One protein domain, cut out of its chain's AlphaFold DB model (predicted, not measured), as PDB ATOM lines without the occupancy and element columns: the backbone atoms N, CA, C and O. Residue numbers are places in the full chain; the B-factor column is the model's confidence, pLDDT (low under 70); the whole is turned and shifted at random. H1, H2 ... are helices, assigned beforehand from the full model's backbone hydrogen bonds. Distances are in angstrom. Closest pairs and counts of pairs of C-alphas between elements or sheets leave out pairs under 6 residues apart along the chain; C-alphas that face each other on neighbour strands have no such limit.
ATOM      1  N   THR A 149      77.487  34.827 279.812       90.06
ATOM      2  CA  THR A 149      78.812  34.292 279.472       90.06
ATOM      3  C   THR A 149      79.832  34.549 280.586       90.06
ATOM      4  O   THR A 149      80.587  33.648 280.945       90.06
ATOM      5  N   LEU A 150      79.824  35.736 281.207       92.25
ATOM      6  CA  LEU A 150      80.648  36.027 282.387       92.25
ATOM      7  C   LEU A 150      80.307  35.102 283.558       92.25
ATOM      8  O   LEU A 150      81.204  34.609 284.239       92.25
ATOM      9  N   TRP A 151      79.025  34.836 283.805       93.62
ATOM     10  CA  TRP A 151      78.638  33.890 284.846       93.62
ATOM     11  C   TRP A 151      79.106  32.470 284.527       93.62
ATOM     12  O   TRP A 151      79.636  31.798 285.404       93.62
ATOM     13  N   GLU A 152      78.953  31.995 283.300       91.50
ATOM     14  CA  GLU A 152      79.298  30.624 282.916       91.50
ATOM     15  C   GLU A 152      80.811  30.390 282.861       91.50
ATOM     16  O   GLU A 152      81.282  29.375 283.373       91.50
ATOM     17  N   ASN A 153      81.581  31.364 282.377       94.25
ATOM     18  CA  ASN A 153      82.991  31.153 282.042       94.25
ATOM     19  C   ASN A 153      83.976  31.828 283.008       94.25
ATOM     20  O   ASN A 153      85.166  31.530 282.965       94.25
ATOM     21  N   ASN A 154      83.521  32.716 283.904       95.06
ATOM     22  CA  ASN A 154      84.409  33.455 284.807       95.06
ATOM     23  C   ASN A 154      84.134  33.133 286.298       95.06
ATOM     24  O   ASN A 154      83.217  33.695 286.911       95.06
ATOM     25  N   PRO A 155      84.933  32.259 286.947       94.38
ATOM     26  CA  PRO A 155      84.734  31.903 288.358       94.38
ATOM     27  C   PRO A 155      84.969  33.089 289.310       94.38
ATOM     28  O   PRO A 155      84.331  33.196 290.367       94.38
ATOM     29  N   THR A 156      85.842  34.018 288.924       95.44
ATOM     30  CA  THR A 156      86.138  35.250 289.660       95.44
ATOM     31  C   THR A 156      84.906  36.152 289.705       95.44
ATOM     32  O   THR A 156      84.522  36.615 290.778       95.44
ATOM     33  N   PHE A 157      84.215  36.313 288.570       95.00
ATOM     34  CA  PHE A 157      82.948  37.043 288.476       95.00
ATOM     35  C   PHE A 157      81.882  36.469 289.414       95.00
ATOM     36  O   PHE A 157      81.252  37.219 290.161       95.00
ATOM     37  N   ARG A 158      81.715  35.137 289.456       94.25
ATOM     38  CA  ARG A 158      80.756  34.489 290.374       94.25
ATOM     39  C   ARG A 158      81.039  34.835 291.830       94.25
ATOM     40  O   ARG A 158      80.122  35.130 292.602       94.25
ATOM     41  N   THR A 159      82.311  34.765 292.211       95.31
ATOM     42  CA  THR A 159      82.763  35.026 293.579       95.31
ATOM     43  C   THR A 159      82.528  36.483 293.957       95.31
ATOM     44  O   THR A 159      81.958  36.767 295.015       95.31
ATOM     45  N   ASP A 160      82.893  37.404 293.072       94.44
ATOM     46  CA  ASP A 160      82.745  38.838 293.294       94.44
ATOM     47  C   ASP A 160      81.268  39.254 293.326       94.44
ATOM     48  O   ASP A 160      80.860  39.992 294.225       94.44
ATOM     49  N   LEU A 161      80.420  38.689 292.459       93.38
ATOM     50  CA  LEU A 161      78.973  38.921 292.490       93.38
ATOM     51  C   LEU A 161      78.347  38.422 293.803       93.38
ATOM     52  O   LEU A 161      77.543  39.126 294.422       93.38
ATOM     53  N   LYS A 162      78.742  37.237 294.291       93.12
ATOM     54  CA  LYS A 162      78.286  36.719 295.594       93.12
ATOM     55  C   LYS A 162      78.709  37.633 296.748       93.12
ATOM     56  O   LYS A 162      77.886  37.924 297.623       93.12
ATOM     57  N   LYS A 163      79.955  38.124 296.745       94.12
ATOM     58  CA  LYS A 163      80.453  39.099 297.732       94.12
ATOM     59  C   LYS A 163      79.654  40.401 297.674       94.12
ATOM     60  O   LYS A 163      79.192  40.872 298.715       94.12
ATOM     61  N   LEU A 164      79.407  40.927 296.475       92.19
ATOM     62  CA  LEU A 164      78.628  42.146 296.262       92.19
ATOM     63  C   LEU A 164      77.191  42.001 296.786       92.19
ATOM     64  O   LEU A 164      76.697  42.876 297.502       92.19
ATOM     65  N   MET A 165      76.527  40.876 296.504       90.81
ATOM     66  CA  MET A 165      75.169  40.608 296.996       90.81
ATOM     67  C   MET A 165      75.123  40.388 298.515       90.81
ATOM     68  O   MET A 165      74.161  40.797 299.175       90.81
ATOM     69  N   LYS A 166      76.160  39.788 299.114       92.06
ATOM     70  CA  LYS A 166      76.303  39.703 300.577       92.06
ATOM     71  C   LYS A 166      76.445  41.096 301.195       92.06
ATOM     72  O   LYS A 166      75.693  41.419 302.114       92.06
ATOM     73  N   LEU A 167      77.332  41.933 300.654       91.06
ATOM     74  CA  LEU A 167      77.521  43.312 301.104       91.06
ATOM     75  C   LEU A 167      76.218  44.111 301.003       91.06
ATOM     76  O   LEU A 167      75.819  44.759 301.967       91.06
ATOM     77  N   ARG A 168      75.492  43.982 299.885       88.75
ATOM     78  CA  ARG A 168      74.177  44.607 299.709       88.75
ATOM     79  C   ARG A 168      73.210  44.232 300.830       88.75
ATOM     80  O   ARG A 168      72.552  45.114 301.371       88.75
ATOM     81  N   ARG A 169      73.094  42.943 301.177       88.56
ATOM     82  CA  ARG A 169      72.191  42.484 302.251       88.56
ATOM     83  C   ARG A 169      72.533  43.134 303.591       88.56
ATOM     84  O   ARG A 169      71.629  43.621 304.265       88.56
ATOM     85  N   ILE A 170      73.819  43.199 303.934       89.94
ATOM     86  CA  ILE A 170      74.303  43.836 305.167       89.94
ATOM     87  C   ILE A 170      73.965  45.333 305.165       89.94
ATOM     88  O   ILE A 170      73.335  45.826 306.101       89.94
ATOM     89  N   THR A 171      74.307  46.041 304.086       88.00
ATOM     90  CA  THR A 171      74.037  47.478 303.945       88.00
ATOM     91  C   THR A 171      72.539  47.780 303.991       88.00
ATOM     92  O   THR A 171      72.119  48.703 304.686       88.00
ATOM     93  N   MET A 172      71.710  46.987 303.306       84.75
ATOM     94  CA  MET A 172      70.256  47.156 303.320       84.75
ATOM     95  C   MET A 172      69.638  46.833 304.681       84.75
ATOM     96  O   MET A 172      68.659  47.472 305.055       84.75
ATOM     97  N   SER A 173      70.198  45.883 305.432       88.00
ATOM     98  CA  SER A 173      69.770  45.598 306.805       88.00
ATOM     99  C   SER A 173      70.027  46.795 307.725       88.00
ATOM    100  O   SER A 173      69.093  47.304 308.345       88.00
ATOM    101  N   ALA A 174      71.255  47.329 307.723       86.56
ATOM    102  CA  ALA A 174      71.604  48.527 308.492       86.56
ATOM    103  C   ALA A 174      70.746  49.737 308.089       86.56
ATOM    104  O   ALA A 174      70.284  50.499 308.935       86.56
ATOM    105  N   TYR A 175      70.481  49.884 306.791       85.00
ATOM    106  CA  TYR A 175      69.596  50.917 306.271       85.00
ATOM    107  C   TYR A 175      68.149  50.764 306.767       85.00
ATOM    108  O   TYR A 175      67.548  51.758 307.163       85.00
ATOM    109  N   ARG A 176      67.580  49.550 306.777       84.94
ATOM    110  CA  ARG A 176      66.219  49.309 307.291       84.94
ATOM    111  C   ARG A 176      66.111  49.635 308.777       84.94
ATOM    112  O   ARG A 176      65.111  50.214 309.182       84.94
ATOM    113  N   GLN A 177      67.123  49.281 309.569       86.75
ATOM    114  CA  GLN A 177      67.170  49.623 310.994       86.75
ATOM    115  C   GLN A 177      67.210  51.145 311.186       86.75
ATOM    116  O   GLN A 177      66.349  51.688 311.863       86.75
ATOM    117  N   TYR A 178      68.107  51.841 310.481       85.25
ATOM    118  CA  TYR A 178      68.158  53.306 310.478       85.25
ATOM    119  C   TYR A 178      66.832  53.949 310.031       85.25
ATOM    120  O   TYR A 178      66.374  54.924 310.618       85.25
ATOM    121  N   ALA A 179      66.181  53.400 309.001       81.75
ATOM    122  CA  ALA A 179      64.918  53.925 308.492       81.75
ATOM    123  C   ALA A 179      63.784  53.849 309.526       81.75
ATOM    124  O   ALA A 179      62.960  54.760 309.555       81.75
ATOM    125  N   LYS A 180      63.753  52.822 310.390       87.12
ATOM    126  CA  LYS A 180      62.760  52.721 311.474       87.12
ATOM    127  C   LYS A 180      62.830  53.905 312.442       87.12
ATOM    128  O   LYS A 180      61.789  54.326 312.923       87.12
ATOM    129  N   GLU A 181      64.019  54.458 312.678       85.25
ATOM    130  CA  GLU A 181      64.211  55.634 313.540       85.25
ATOM    131  C   GLU A 181      63.953  56.953 312.795       85.25
ATOM    132  O   GLU A 181      63.399  57.897 313.350       85.25
ATOM    133  N   VAL A 182      64.302  57.026 311.507       83.06
ATOM    134  CA  VAL A 182      64.101  58.242 310.699       83.06
ATOM    135  C   VAL A 182      62.643  58.487 310.335       83.06
ATOM    136  O   VAL A 182      62.224  59.641 310.284       83.06
ATOM    137  N   ILE A 183      61.881  57.439 310.014       81.06
ATOM    138  CA  ILE A 183      60.504  57.580 309.514       81.06
ATOM    139  C   ILE A 183      59.612  58.351 310.505       81.06
ATOM    140  O   ILE A 183      58.976  59.306 310.053       81.06
ATOM    141  N   PRO A 184      59.589  58.030 311.816       83.81
ATOM    142  CA  PRO A 184      58.833  58.797 312.806       83.81
ATOM    143  C   PRO A 184      59.249  60.270 312.859       83.81
ATOM    144  O   PRO A 184      58.392  61.140 312.763       83.81
ATOM    145  N   ILE A 185      60.557  60.555 312.892       82.44
ATOM    146  CA  ILE A 185      61.101  61.925 312.941       82.44
ATOM    147  C   ILE A 185      60.676  62.732 311.704       82.44
ATOM    148  O   ILE A 185      60.318  63.900 311.790       82.44
ATOM    149  N   VAL A 186      60.708  62.122 310.517       78.00
ATOM    150  CA  VAL A 186      60.278  62.794 309.282       78.00
ATOM    151  C   VAL A 186      58.762  62.993 309.246       78.00
ATOM    152  O   VAL A 186      58.307  63.990 308.686       78.00
ATOM    153  N   LYS A 187      57.984  62.057 309.801       80.06
ATOM    154  CA  LYS A 187      56.524  62.172 309.894       80.06
ATOM    155  C   LYS A 187      56.133  63.332 310.817       80.06
ATOM    156  O   LYS A 187      55.428  64.222 310.357       80.06
ATOM    157  N   GLU A 188      56.700  63.372 312.023       80.94
ATOM    158  CA  GLU A 188      56.525  64.454 313.006       80.94
ATOM    159  C   GLU A 188      56.872  65.818 312.386       80.94
ATOM    160  O   GLU A 188      56.075  66.752 312.430       80.94
ATOM    161  N   TYR A 189      58.011  65.913 311.686       76.12
ATOM    162  CA  TYR A 189      58.401  67.153 311.014       76.12
ATOM    163  C   TYR A 189      57.338  67.639 310.033       76.12
ATOM    164  O   TYR A 189      56.978  68.812 310.054       76.12
ATOM    165  N   LYS A 190      56.869  66.742 309.156       72.94
ATOM    166  CA  LYS A 190      55.901  67.069 308.103       72.94
ATOM    167  C   LYS A 190      54.573  67.548 308.672       72.94
ATOM    168  O   LYS A 190      53.989  68.458 308.095       72.94
ATOM    169  N   GLU A 191      54.126  66.950 309.770       75.50
ATOM    170  CA  GLU A 191      52.921  67.378 310.478       75.50
ATOM    171  C   GLU A 191      53.104  68.807 311.007       75.50
ATOM    172  O   GLU A 191      52.302  69.678 310.681       75.50
ATOM    173  N   ILE A 192      54.219  69.102 311.683       70.19
ATOM    174  CA  ILE A 192      54.481  70.437 312.248       70.19
ATOM    175  C   ILE A 192      54.617  71.518 311.166       70.19
ATOM    176  O   ILE A 192      54.035  72.596 311.281       70.19
ATOM    177  N   ILE A 193      55.368  71.257 310.091       66.88
ATOM    178  CA  ILE A 193      55.582  72.274 309.049       66.88
ATOM    179  C   ILE A 193      54.376  72.524 308.152       66.88
ATOM    180  O   ILE A 193      54.339  73.547 307.472       66.88
ATOM    181  N   SER A 194      53.397  71.618 308.139       58.53
ATOM    182  CA  SER A 194      52.152  71.831 307.400       58.53
ATOM    183  C   SER A 194      51.301  72.966 307.985       58.53
ATOM    184  O   SER A 194      50.431  73.485 307.296       58.53
ATOM    185  N   VAL A 195      51.593  73.388 309.223       60.38
ATOM    186  CA  VAL A 195      50.809  74.373 309.979       60.38
ATOM    187  C   VAL A 195      51.331  75.807 309.809       60.38
ATOM    188  O   VAL A 195      50.560  76.753 309.931       60.38
ATOM    189  N   SER A 196      52.625  76.017 309.527       61.94
ATOM    190  CA  SER A 196      53.192  77.372 309.390       61.94
ATOM    191  C   SER A 196      54.537  77.405 308.656       61.94
ATOM    192  O   SER A 196      55.444  76.621 308.936       61.94
ATOM    193  N   VAL A 197      54.715  78.391 307.769       61.41
ATOM    194  CA  VAL A 197      55.979  78.636 307.047       61.41
ATOM    195  C   VAL A 197      57.090  79.122 307.988       61.41
ATOM    196  O   VAL A 197      58.245  78.728 307.837       61.41
ATOM    197  N   GLN A 198      56.759  79.916 309.009       59.88
ATOM    198  CA  GLN A 198      57.729  80.397 310.006       59.88
ATOM    199  C   GLN A 198      58.249  79.243 310.884       59.88
ATOM    200  O   GLN A 198      59.426  79.206 311.250       59.88
ATOM    201  N   ALA A 199      57.407  78.232 311.121       60.91
ATOM    202  CA  ALA A 199      57.785  77.005 311.816       60.91
ATOM    203  C   ALA A 199      58.836  76.191 311.030       60.91
ATOM    204  O   ALA A 199      59.706  75.558 311.630       60.91
ATOM    205  N   ILE A 200      58.847  76.257 309.690       63.16
ATOM    206  CA  ILE A 200      59.815  75.525 308.852       63.16
ATOM    207  C   ILE A 200      61.252  75.867 309.241       63.16
ATOM    208  O   ILE A 200      62.062  74.954 309.420       63.16
ATOM    209  N   ALA A 201      61.580  77.155 309.367       65.38
ATOM    210  CA  ALA A 201      62.935  77.604 309.677       65.38
ATOM    211  C   ALA A 201      63.348  77.221 311.107       65.38
ATOM    212  O   ALA A 201      64.445  76.688 311.300       65.38
ATOM    213  N   HIS A 202      62.444  77.418 312.073       70.00
ATOM    214  CA  HIS A 202      62.661  77.100 313.484       70.00
ATOM    215  C   HIS A 202      62.916  75.599 313.697       70.00
ATOM    216  O   HIS A 202      63.956  75.191 314.221       70.00
ATOM    217  N   TYR A 203      62.026  74.746 313.187       72.00
ATOM    218  CA  TYR A 203      62.121  73.301 313.387       72.00
ATOM    219  C   TYR A 203      63.197  72.650 312.504       72.00
ATOM    220  O   TYR A 203      63.788  71.642 312.880       72.00
ATOM    221  N   LYS A 204      63.568  73.223 311.353       73.38
ATOM    222  CA  LYS A 204      64.593  72.629 310.468       73.38
ATOM    223  C   LYS A 204      65.917  72.330 311.179       73.38
ATOM    224  O   LYS A 204      66.524  71.290 310.909       73.38
ATOM    225  N   ASN A 205      66.380  73.208 312.066       76.06
ATOM    226  CA  ASN A 205      67.637  72.999 312.792       76.06
ATOM    227  C   ASN A 205      67.510  71.915 313.867       76.06
ATOM    228  O   ASN A 205      68.391  71.057 313.981       76.06
ATOM    229  N   GLU A 206      66.389  71.897 314.583       80.75
ATOM    230  CA  GLU A 206      66.083  70.882 315.589       80.75
ATOM    231  C   GLU A 206      65.996  69.480 314.969       80.75
ATOM    232  O   GLU A 206      66.638  68.539 315.435       80.75
ATOM    233  N   TYR A 207      65.302  69.345 313.841       77.94
ATOM    234  CA  TYR A 207      65.155  68.066 313.149       77.94
ATOM    235  C   TYR A 207      66.452  67.596 312.491       77.94
ATOM    236  O   TYR A 207      66.760  66.403 312.498       77.94
ATOM    237  N   LYS A 208      67.281  68.515 311.979       77.44
ATOM    238  CA  LYS A 208      68.647  68.174 311.550       77.44
ATOM    239  C   LYS A 208      69.488  67.643 312.710       77.44
ATOM    240  O   LYS A 208      70.287  66.737 312.484       77.44
ATOM    241  N   ARG A 209      69.341  68.196 313.919       81.88
ATOM    242  CA  ARG A 209      69.995  67.689 315.133       81.88
ATOM    243  C   ARG A 209      69.480  66.285 315.473       81.88
ATOM    244  O   ARG A 209      70.283  65.362 315.405       81.88
ATOM    245  N   LYS A 210      68.159  66.092 315.620       83.62
ATOM    246  CA  LYS A 210      67.529  64.770 315.851       83.62
ATOM    247  C   LYS A 210      68.037  63.707 314.862       83.62
ATOM    248  O   LYS A 210      68.433  62.620 315.259       83.62
ATOM    249  N   LEU A 211      68.101  64.032 313.567       81.81
ATOM    250  CA  LEU A 211      68.606  63.109 312.541       81.81
ATOM    251  C   LEU A 211      70.111  62.826 312.646       81.81
ATOM    252  O   LEU A 211      70.540  61.741 312.252       81.81
ATOM    253  N   ARG A 212      70.927  63.794 313.086       80.19
ATOM    254  CA  ARG A 212      72.376  63.609 313.269       80.19
ATOM    255  C   ARG A 212      72.685  62.698 314.450       80.19
ATOM    256  O   ARG A 212      73.622  61.912 314.319       80.19
ATOM    257  N   ASP A 213      71.881  62.785 315.502       84.88
ATOM    258  CA  ASP A 213      72.097  62.104 316.781       84.88
ATOM    259  C   ASP A 213      71.678  60.624 316.751       84.88
ATOM    260  O   ASP A 213      72.007  59.862 317.656       84.88
ATOM    261  N   ILE A 214      71.019  60.176 315.674       85.50
ATOM    262  CA  ILE A 214      70.715  58.758 315.449       85.50
ATOM    263  C   ILE A 214      72.011  57.938 315.435       85.50
ATOM    264  O   ILE A 214      72.825  58.039 314.510       85.50
ATOM    265  N   VAL A 215      72.155  57.039 316.410       87.12
ATOM    266  CA  VAL A 215      73.342  56.188 316.605       87.12
ATOM    267  C   VAL A 215      73.666  55.376 315.345       87.12
ATOM    268  O   VAL A 215      74.814  55.296 314.899       87.12
ATOM    269  N   LEU A 216      72.639  54.824 314.692       85.25
ATOM    270  CA  LEU A 216      72.797  53.993 313.494       85.25
ATOM    271  C   LEU A 216      73.199  54.776 312.234       85.25
ATOM    272  O   LEU A 216      73.568  54.166 311.224       85.25
ATOM    273  N   ARG A 217      73.181  56.116 312.266       83.75
ATOM    274  CA  ARG A 217      73.461  56.965 311.101       83.75
ATOM    275  C   ARG A 217      74.853  56.728 310.539       83.75
ATOM    276  O   ARG A 217      74.995  56.549 309.331       83.75
ATOM    277  N   ARG A 218      75.884  56.711 311.393       84.81
ATOM    278  CA  ARG A 218      77.277  56.518 310.955       84.81
ATOM    279  C   ARG A 218      77.451  55.156 310.285       84.81
ATOM    280  O   ARG A 218      77.973  55.082 309.175       84.81
ATOM    281  N   LYS A 219      76.928  54.098 310.912       85.00
ATOM    282  CA  LYS A 219      76.958  52.725 310.386       85.00
ATOM    283  C   LYS A 219      76.272  52.624 309.020       85.00
ATOM    284  O   LYS A 219      76.836  52.040 308.095       85.00
ATOM    285  N   MET A 220      75.095  53.237 308.870       86.00
ATOM    286  CA  MET A 220      74.375  53.298 307.596       86.00
ATOM    287  C   MET A 220      75.188  54.046 306.529       86.00
ATOM    288  O   MET A 220      75.392  53.513 305.440       86.00
ATOM    289  N   LEU A 221      75.692  55.246 306.833       82.62
ATOM    290  CA  LEU A 221      76.427  56.070 305.866       82.62
ATOM    291  C   LEU A 221      77.697  55.375 305.367       82.62
ATOM    292  O   LEU A 221      77.903  55.304 304.153       82.62
ATOM    293  N   CYS A 222      78.493  54.809 306.280       86.50
ATOM    294  CA  CYS A 222      79.682  54.032 305.933       86.50
ATOM    295  C   CYS A 222      79.314  52.823 305.061       86.50
ATOM    296  O   CYS A 222      79.883  52.652 303.985       86.50
ATOM    297  N   GLY A 223      78.307  52.034 305.453       85.56
ATOM    298  CA  GLY A 223      77.869  50.869 304.679       85.56
ATOM    299  C   GLY A 223      77.384  51.225 303.269       85.56
ATOM    300  O   GLY A 223      77.674  50.510 302.308       85.56
ATOM    301  N   VAL A 224      76.680  52.351 303.116       84.25
ATOM    302  CA  VAL A 224      76.231  52.859 301.812       84.25
ATOM    303  C   VAL A 224      77.410  53.334 300.964       84.25
ATOM    304  O   VAL A 224      77.423  53.081 299.760       84.25
ATOM    305  N   GLN A 225      78.385  54.027 301.553       85.31
ATOM    306  CA  GLN A 225      79.573  54.496 300.837       85.31
ATOM    307  C   GLN A 225      80.428  53.327 300.346       85.31
ATOM    308  O   GLN A 225      80.743  53.272 299.158       85.31
ATOM    309  N   THR A 226      80.721  52.362 301.220       88.56
ATOM    310  CA  THR A 226      81.464  51.147 300.863       88.56
ATOM    311  C   THR A 226      80.751  50.374 299.765       88.56
ATOM    312  O   THR A 226      81.366  50.017 298.764       88.56
ATOM    313  N   PHE A 227      79.437  50.174 299.893       88.88
ATOM    314  CA  PHE A 227      78.670  49.478 298.868       88.88
ATOM    315  C   PHE A 227      78.686  50.215 297.522       88.88
ATOM    316  O   PHE A 227      78.900  49.582 296.496       88.88
ATOM    317  N   LYS A 228      78.534  51.546 297.503       86.31
ATOM    318  CA  LYS A 228      78.634  52.332 296.261       86.31
ATOM    319  C   LYS A 228      80.006  52.214 295.600       86.31
ATOM    320  O   LYS A 228      80.064  52.069 294.382       86.31
ATOM    321  N   LYS A 229      81.086  52.260 296.387       89.31
ATOM    322  CA  LYS A 229      82.453  52.077 295.885       89.31
ATOM    323  C   LYS A 229      82.612  50.696 295.243       89.31
ATOM    324  O   LYS A 229      82.986  50.616 294.082       89.31
ATOM    325  N   GLN A 230      82.211  49.640 295.952       91.00
ATOM    326  CA  GLN A 230      82.285  48.259 295.461       91.00
ATOM    327  C   GLN A 230      81.429  48.024 294.212       91.00
ATOM    328  O   GLN A 230      81.858  47.348 293.287       91.00
ATOM    329  N   VAL A 231      80.238  48.623 294.150       88.88
ATOM    330  CA  VAL A 231      79.401  48.601 292.947       88.88
ATOM    331  C   VAL A 231      80.127  49.247 291.763       88.88
ATOM    332  O   VAL A 231      80.148  48.656 290.691       88.88
ATOM    333  N   SER A 232      80.738  50.421 291.952       87.50
ATOM    334  CA  SER A 232      81.461  51.111 290.878       87.50
ATOM    335  C   SER A 232      82.705  50.353 290.416       87.50
ATOM    336  O   SER A 232      83.010  50.374 289.227       87.50
ATOM    337  N   GLU A 233      83.447  49.737 291.335       92.69
ATOM    338  CA  GLU A 233      84.610  48.907 291.002       92.69
ATOM    339  C   GLU A 233      84.173  47.665 290.221       92.69
ATOM    340  O   GLU A 233      84.757  47.349 289.190       92.69
ATOM    341  N   PHE A 234      83.090  47.016 290.654       92.25
ATOM    342  CA  PHE A 234      82.530  45.842 289.992       92.25
ATOM    343  C   PHE A 234      82.059  46.145 288.563       92.25
ATOM    344  O   PHE A 234      82.420  45.423 287.639       92.25
ATOM    345  N   THR A 235      81.295  47.222 288.356       88.69
ATOM    346  CA  THR A 235      80.802  47.579 287.013       88.69
ATOM    347  C   THR A 235      81.930  47.938 286.060       88.69
ATOM    348  O   THR A 235      81.858  47.571 284.897       88.69
ATOM    349  N   LYS A 236      82.979  48.615 286.551       89.25
ATOM    350  CA  LYS A 236      84.159  48.956 285.745       89.25
ATOM    351  C   LYS A 236      85.000  47.726 285.406       89.25
ATOM    352  O   LYS A 236      85.449  47.598 284.279       89.25
ATOM    353  N   LYS A 237      85.200  46.818 286.368       93.25
ATOM    354  CA  LYS A 237      86.022  45.610 286.193       93.25
ATOM    355  C   LYS A 237      85.481  44.673 285.113       93.25
ATOM    356  O   LYS A 237      86.266  44.029 284.430       93.25
ATOM    357  N   TYR A 238      84.159  44.565 285.006       89.81
ATOM    358  CA  TYR A 238      83.500  43.629 284.089       89.81
ATOM    359  C   TYR A 238      82.832  44.306 282.893       89.81
ATOM    360  O   TYR A 238      82.231  43.610 282.086       89.81
ATOM    361  N   ASP A 239      82.915  45.635 282.812       85.75
ATOM    362  CA  ASP A 239      82.230  46.465 281.817       85.75
ATOM    363  C   ASP A 239      80.746  46.098 281.646       85.75
ATOM    364  O   ASP A 239      80.257  45.745 280.573       85.75
ATOM    365  N   ILE A 240      80.010  46.112 282.764       84.12
ATOM    366  CA  ILE A 240      78.586  45.765 282.770       84.12
ATOM    367  C   ILE A 240      77.709  46.868 283.352       84.12
ATOM    368  O   ILE A 240      78.042  47.541 284.332       84.12
ATOM    369  N   PHE A 241      76.489  46.943 282.827       78.38
ATOM    370  CA  PHE A 241      75.401  47.679 283.454       78.38
ATOM    371  C   PHE A 241      74.755  46.834 284.557       78.38
ATOM    372  O   PHE A 241      74.396  45.677 284.350       78.38
ATOM    373  N   LEU A 242      74.531  47.429 285.731       76.00
ATOM    374  CA  LEU A 242      73.927  46.732 286.878       76.00
ATOM    375  C   LEU A 242      72.549  46.141 286.577       76.00
ATOM    376  O   LEU A 242      72.223  45.072 287.085       76.00
ATOM    377  N   ASN A 243      71.749  46.823 285.755       73.31
ATOM    378  CA  ASN A 243      70.418  46.347 285.382       73.31
ATOM    379  C   ASN A 243      70.488  45.043 284.569       73.31
ATOM    380  O   ASN A 243      69.577  44.222 284.655       73.31
ATOM    381  N   SER A 244      71.590  44.801 283.851       78.19
ATOM    382  CA  SER A 244      71.802  43.573 283.082       78.19
ATOM    383  C   SER A 244      71.963  42.336 283.972       78.19
ATOM    384  O   SER A 244      71.712  41.227 283.516       78.19
ATOM    385  N   LEU A 245      72.295  42.495 285.262       83.19
ATOM    386  CA  LEU A 245      72.391  41.374 286.209       83.19
ATOM    387  C   LEU A 245      71.046  40.665 286.445       83.19
ATOM    388  O   LEU A 245      71.040  39.521 286.893       83.19
ATOM    389  N   HIS A 246      69.911  41.291 286.111       79.00
ATOM    390  CA  HIS A 246      68.609  40.615 286.138       79.00
ATOM    391  C   HIS A 246      68.524  39.441 285.164       79.00
ATOM    392  O   HIS A 246      67.743  38.528 285.415       79.00
ATOM    393  N   ALA A 247      69.343  39.427 284.108       80.38
ATOM    394  CA  ALA A 247      69.433  38.302 283.183       80.38
ATOM    395  C   ALA A 247      69.840  36.987 283.864       80.38
ATOM    396  O   ALA A 247      69.525  35.919 283.351       80.38
ATOM    397  N   LEU A 248      70.520  37.065 285.011       84.31
ATOM    398  CA  LEU A 248      70.969  35.899 285.769       84.31
ATOM    399  C   LEU A 248      69.872  35.314 286.675       84.31
ATOM    400  O   LEU A 248      70.045  34.231 287.235       84.31
ATOM    401  N   ASN A 249      68.749  36.018 286.856       81.88
ATOM    402  CA  ASN A 249      67.654  35.529 287.687       81.88
ATOM    403  C   ASN A 249      67.049  34.259 287.067       81.88
ATOM    404  O   ASN A 249      66.622  34.269 285.919       81.88
ATOM    405  N   GLY A 250      66.988  33.181 287.854       79.75
ATOM    406  CA  GLY A 250      66.490  31.871 287.416       79.75
ATOM    407  C   GLY A 250      67.588  30.855 287.087       79.75
ATOM    408  O   GLY A 250      67.301  29.663 287.028       79.75
ATOM    409  N   ILE A 251      68.850  31.278 286.959       86.19
ATOM    410  CA  ILE A 251      69.980  30.358 286.773       86.19
ATOM    411  C   ILE A 251      70.366  29.730 288.124       86.19
ATOM    412  O   ILE A 251      70.534  30.420 289.135       86.19
ATOM    413  N   LYS A 252      70.538  28.402 288.155       84.38
ATOM    414  CA  LYS A 252      70.885  27.652 289.375       84.38
ATOM    415  C   LYS A 252      72.220  28.141 289.962       84.38
ATOM    416  O   LYS A 252      73.226  28.250 289.269       84.38
ATOM    417  N   GLY A 253      72.236  28.420 291.268       84.12
ATOM    418  CA  GLY A 253      73.438  28.852 292.000       84.12
ATOM    419  C   GLY A 253      73.755  30.354 291.935       84.12
ATOM    420  O   GLY A 253      74.675  30.804 292.631       84.12
ATOM    421  N   VAL A 254      72.997  31.138 291.160       87.88
ATOM    422  CA  VAL A 254      73.075  32.607 291.157       87.88
ATOM    423  C   VAL A 254      72.426  33.172 292.430       87.88
ATOM    424  O   VAL A 254      71.327  32.754 292.799       87.88
ATOM    425  N   PRO A 255      73.061  34.131 293.134       86.12
ATOM    426  CA  PRO A 255      72.413  34.833 294.240       86.12
ATOM    427  C   PRO A 255      71.263  35.715 293.731       86.12
ATOM    428  O   PRO A 255      71.406  36.385 292.717       86.12
ATOM    429  N   HIS A 256      70.154  35.790 294.470       84.44
ATOM    430  CA  HIS A 256      69.008  36.620 294.081       84.44
ATOM    431  C   HIS A 256      69.405  38.083 293.794       84.44
ATOM    432  O   HIS A 256      69.893  38.784 294.691       84.44
ATOM    433  N   VAL A 257      69.136  38.548 292.566       81.56
ATOM    434  CA  VAL A 257      69.339  39.935 292.132       81.56
ATOM    435  C   VAL A 257      67.974  40.643 292.088       81.56
ATOM    436  O   VAL A 257      67.182  40.411 291.170       81.56
ATOM    437  N   PRO A 258      67.662  41.508 293.067       71.50
ATOM    438  CA  PRO A 258      66.328  42.090 293.210       71.50
ATOM    439  C   PRO A 258      66.011  43.057 292.080       71.50
ATOM    440  O   PRO A 258      66.812  43.950 291.830       71.50
ATOM    441  N   ARG A 259      64.829  42.914 291.464       59.53
ATOM    442  CA  ARG A 259      64.321  43.791 290.395       59.53
ATOM    443  C   ARG A 259      64.333  45.261 290.850       59.53
ATOM    444  O   ARG A 259      63.734  45.595 291.872       59.53
ATOM    445  N   GLY A 260      65.035  46.122 290.111       56.00
ATOM    446  CA  GLY A 260      65.235  47.539 290.442       56.00
ATOM    447  C   GLY A 260      66.690  47.884 290.761       56.00
ATOM    448  O   GLY A 260      67.561  47.018 290.785       56.00
ATOM    449  N   SER A 261      66.976  49.173 290.991       53.31
ATOM    450  CA  SER A 261      68.355  49.642 291.149       53.31
ATOM    451  C   SER A 261      69.086  48.816 292.212       53.31
ATOM    452  O   SER A 261      68.728  48.854 293.391       53.31
ATOM    453  N   ILE A 262      70.160  48.126 291.822       56.06
ATOM    454  CA  ILE A 262      71.115  47.518 292.764       56.06
ATOM    455  C   ILE A 262      71.683  48.593 293.705       56.06
ATOM    456  O   ILE A 262      72.170  48.279 294.787       56.06
ATOM    457  N   THR A 263      71.535  49.870 293.345       56.09
ATOM    458  CA  THR A 263      71.807  51.022 294.195       56.09
ATOM    459  C   THR A 263      70.868  51.109 295.404       56.09
ATOM    460  O   THR A 263      69.678  50.821 295.329       56.09
ATOM    461  N   VAL A 264      71.415  51.547 296.538       51.91
ATOM    462  CA  VAL A 264      70.650  51.832 297.763       51.91
ATOM    463  C   VAL A 264      69.529  52.825 297.432       51.91
ATOM    464  O   VAL A 264      69.819  53.817 296.756       51.91
ATOM    465  N   PRO A 265      68.283  52.611 297.900       50.66
ATOM    466  CA  PRO A 265      67.168  53.504 297.613       50.66
ATOM    467  C   PRO A 265      67.534  54.957 297.938       50.66
ATOM    468  O   PRO A 265      67.723  55.349 299.090       50.66
ATOM    469  N   TRP A 266      67.626  55.771 296.885       44.50
ATOM    470  CA  TRP A 266      68.019  57.181 296.944       44.50
ATOM    471  C   TRP A 266      67.065  58.049 297.774       44.50
ATOM    472  O   TRP A 266      67.446  59.144 298.198       44.50
ATOM    473  N   ARG A 267      65.853  57.548 298.051       47.53
ATOM    474  CA  ARG A 267      64.754  58.275 298.701       47.53
ATOM    475  C   ARG A 267      65.083  58.811 300.102       47.53
ATOM    476  O   ARG A 267      64.448  59.764 300.523       47.53
ATOM    477  N   TYR A 268      66.113  58.295 300.781       44.84
ATOM    478  CA  TYR A 268      66.444  58.694 302.161       44.84
ATOM    479  C   TYR A 268      67.914  59.076 302.375       44.84
ATOM    480  O   TYR A 268      68.349  59.262 303.506       44.84
ATOM    481  N   ARG A 269      68.685  59.271 301.294       41.03
ATOM    482  CA  ARG A 269      69.889  60.131 301.343       41.03
ATOM    483  C   ARG A 269      69.516  61.612 301.406       41.03
ATOM    484  O   ARG A 269      70.334  62.445 301.782       41.03
ATOM    485  N   ARG A 270      68.281  61.927 301.013       43.72
ATOM    486  CA  ARG A 270      67.745  63.275 300.905       43.72
ATOM    487  C   ARG A 270      66.658  63.625 301.936       43.72
ATOM    488  O   ARG A 270      65.751  64.328 301.528       43.72
ATOM    489  N   PRO A 271      66.690  63.247 303.232       45.75
ATOM    490  CA  PRO A 271      65.898  63.990 304.203       45.75
ATOM    491  C   PRO A 271      66.358  65.445 304.086       45.75
ATOM    492  O   PRO A 271      65.607  66.280 303.607       45.75
ATOM    493  N   VAL A 272      67.664  65.689 304.285       37.94
ATOM    494  CA  VAL A 272      68.321  67.012 304.293       37.94
ATOM    495  C   VAL A 272      68.081  67.851 303.025       37.94
ATOM    496  O   VAL A 272      67.884  69.055 303.135       37.94
ATOM    497  N   SER A 273      68.066  67.247 301.830       36.66
ATOM    498  CA  SER A 273      67.813  67.981 300.574       36.66
ATOM    499  C   SER A 273      66.335  68.132 300.212       36.66
ATOM    500  O   SER A 273      66.017  69.046 299.457       36.66
ATOM    501  N   TYR A 274      65.426  67.329 300.781       41.19
ATOM    502  CA  TYR A 274      63.992  67.646 300.755       41.19
ATOM    503  C   TYR A 274      63.722  68.955 301.520       41.19
ATOM    504  O   TYR A 274      62.947  69.777 301.052       41.19
ATOM    505  N   PHE A 275      64.454  69.210 302.618       41.75
ATOM    506  CA  PHE A 275      64.404  70.483 303.366       41.75
ATOM    507  C   PHE A 275      65.076  71.679 302.652       41.75
ATOM    508  O   PHE A 275      65.094  72.780 303.209       41.75
ATOM    509  N   LEU A 276      65.721  71.481 301.495       35.91
ATOM    510  CA  LEU A 276      66.478  72.532 300.791       35.91
ATOM    511  C   LEU A 276      65.910  72.902 299.417       35.91
ATOM    512  O   LEU A 276      66.272  73.954 298.916       35.91
TER     513      LEU A 276
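What this domain is: This is residues 149 to 276 of the 280 residues of the protein "RING-type domain-containing protein" of viral metagenome (UniProt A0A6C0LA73). This is a rod: the long, kinked helix H2 makes most of its length, H3 and then H4 fold back along it, and after short H5 a loop, residues 249 to 270, returns toward H3 and ends in H6. The 128 printed residues, all helix by class, include six named helices, H1 to H6. The whole is loose, radius of gyration of the C-alphas 18.8 A, spanning 62 by 24 by 24 A.

How they stand to each other: H1, residues 149 to 153, and H2, residues 155 to 193, only just touch, only at the corner, C-alphas 151 and 158 closest at 6.0 A. H3, residues 197 to 213, forms a hairpin with H2, of which residues 182 to 193 alone touch it; C-alphas 193 and 200 are closest at 5.3 A. H4, residues 216 to 238, touches H2, closest C-alphas 171 and 223, 5.2 A, opposite ways at 37 degrees, only just steep. H5, residues 242 to 248, is apart from H2. H6, residues 271 to 276, is near H3, closest C-alphas 272 and 208, 7.4 A. O i to N i+4 pairs are within hydrogen-bond range throughout H1 and H4, 32 of 35 in H2, 9 of 13 in H3, 1 of 2 in H6 and 0 of 3 in H5, which has 4 of 4 at i+3.

Where its parts are: H2 begins at C-alpha 155, (84.734, 31.903, 288.358), and is 53.9 A long; H4 is 33.0 A and H3 25.1 A. H6 ends at C-alpha 276, (66.478, 72.532, 300.791).

The domain as a whole: The printed part has no cut. The link H5 to H6 is long. Residues 193 to 201 and 259 to 276 have pLDDT under 70.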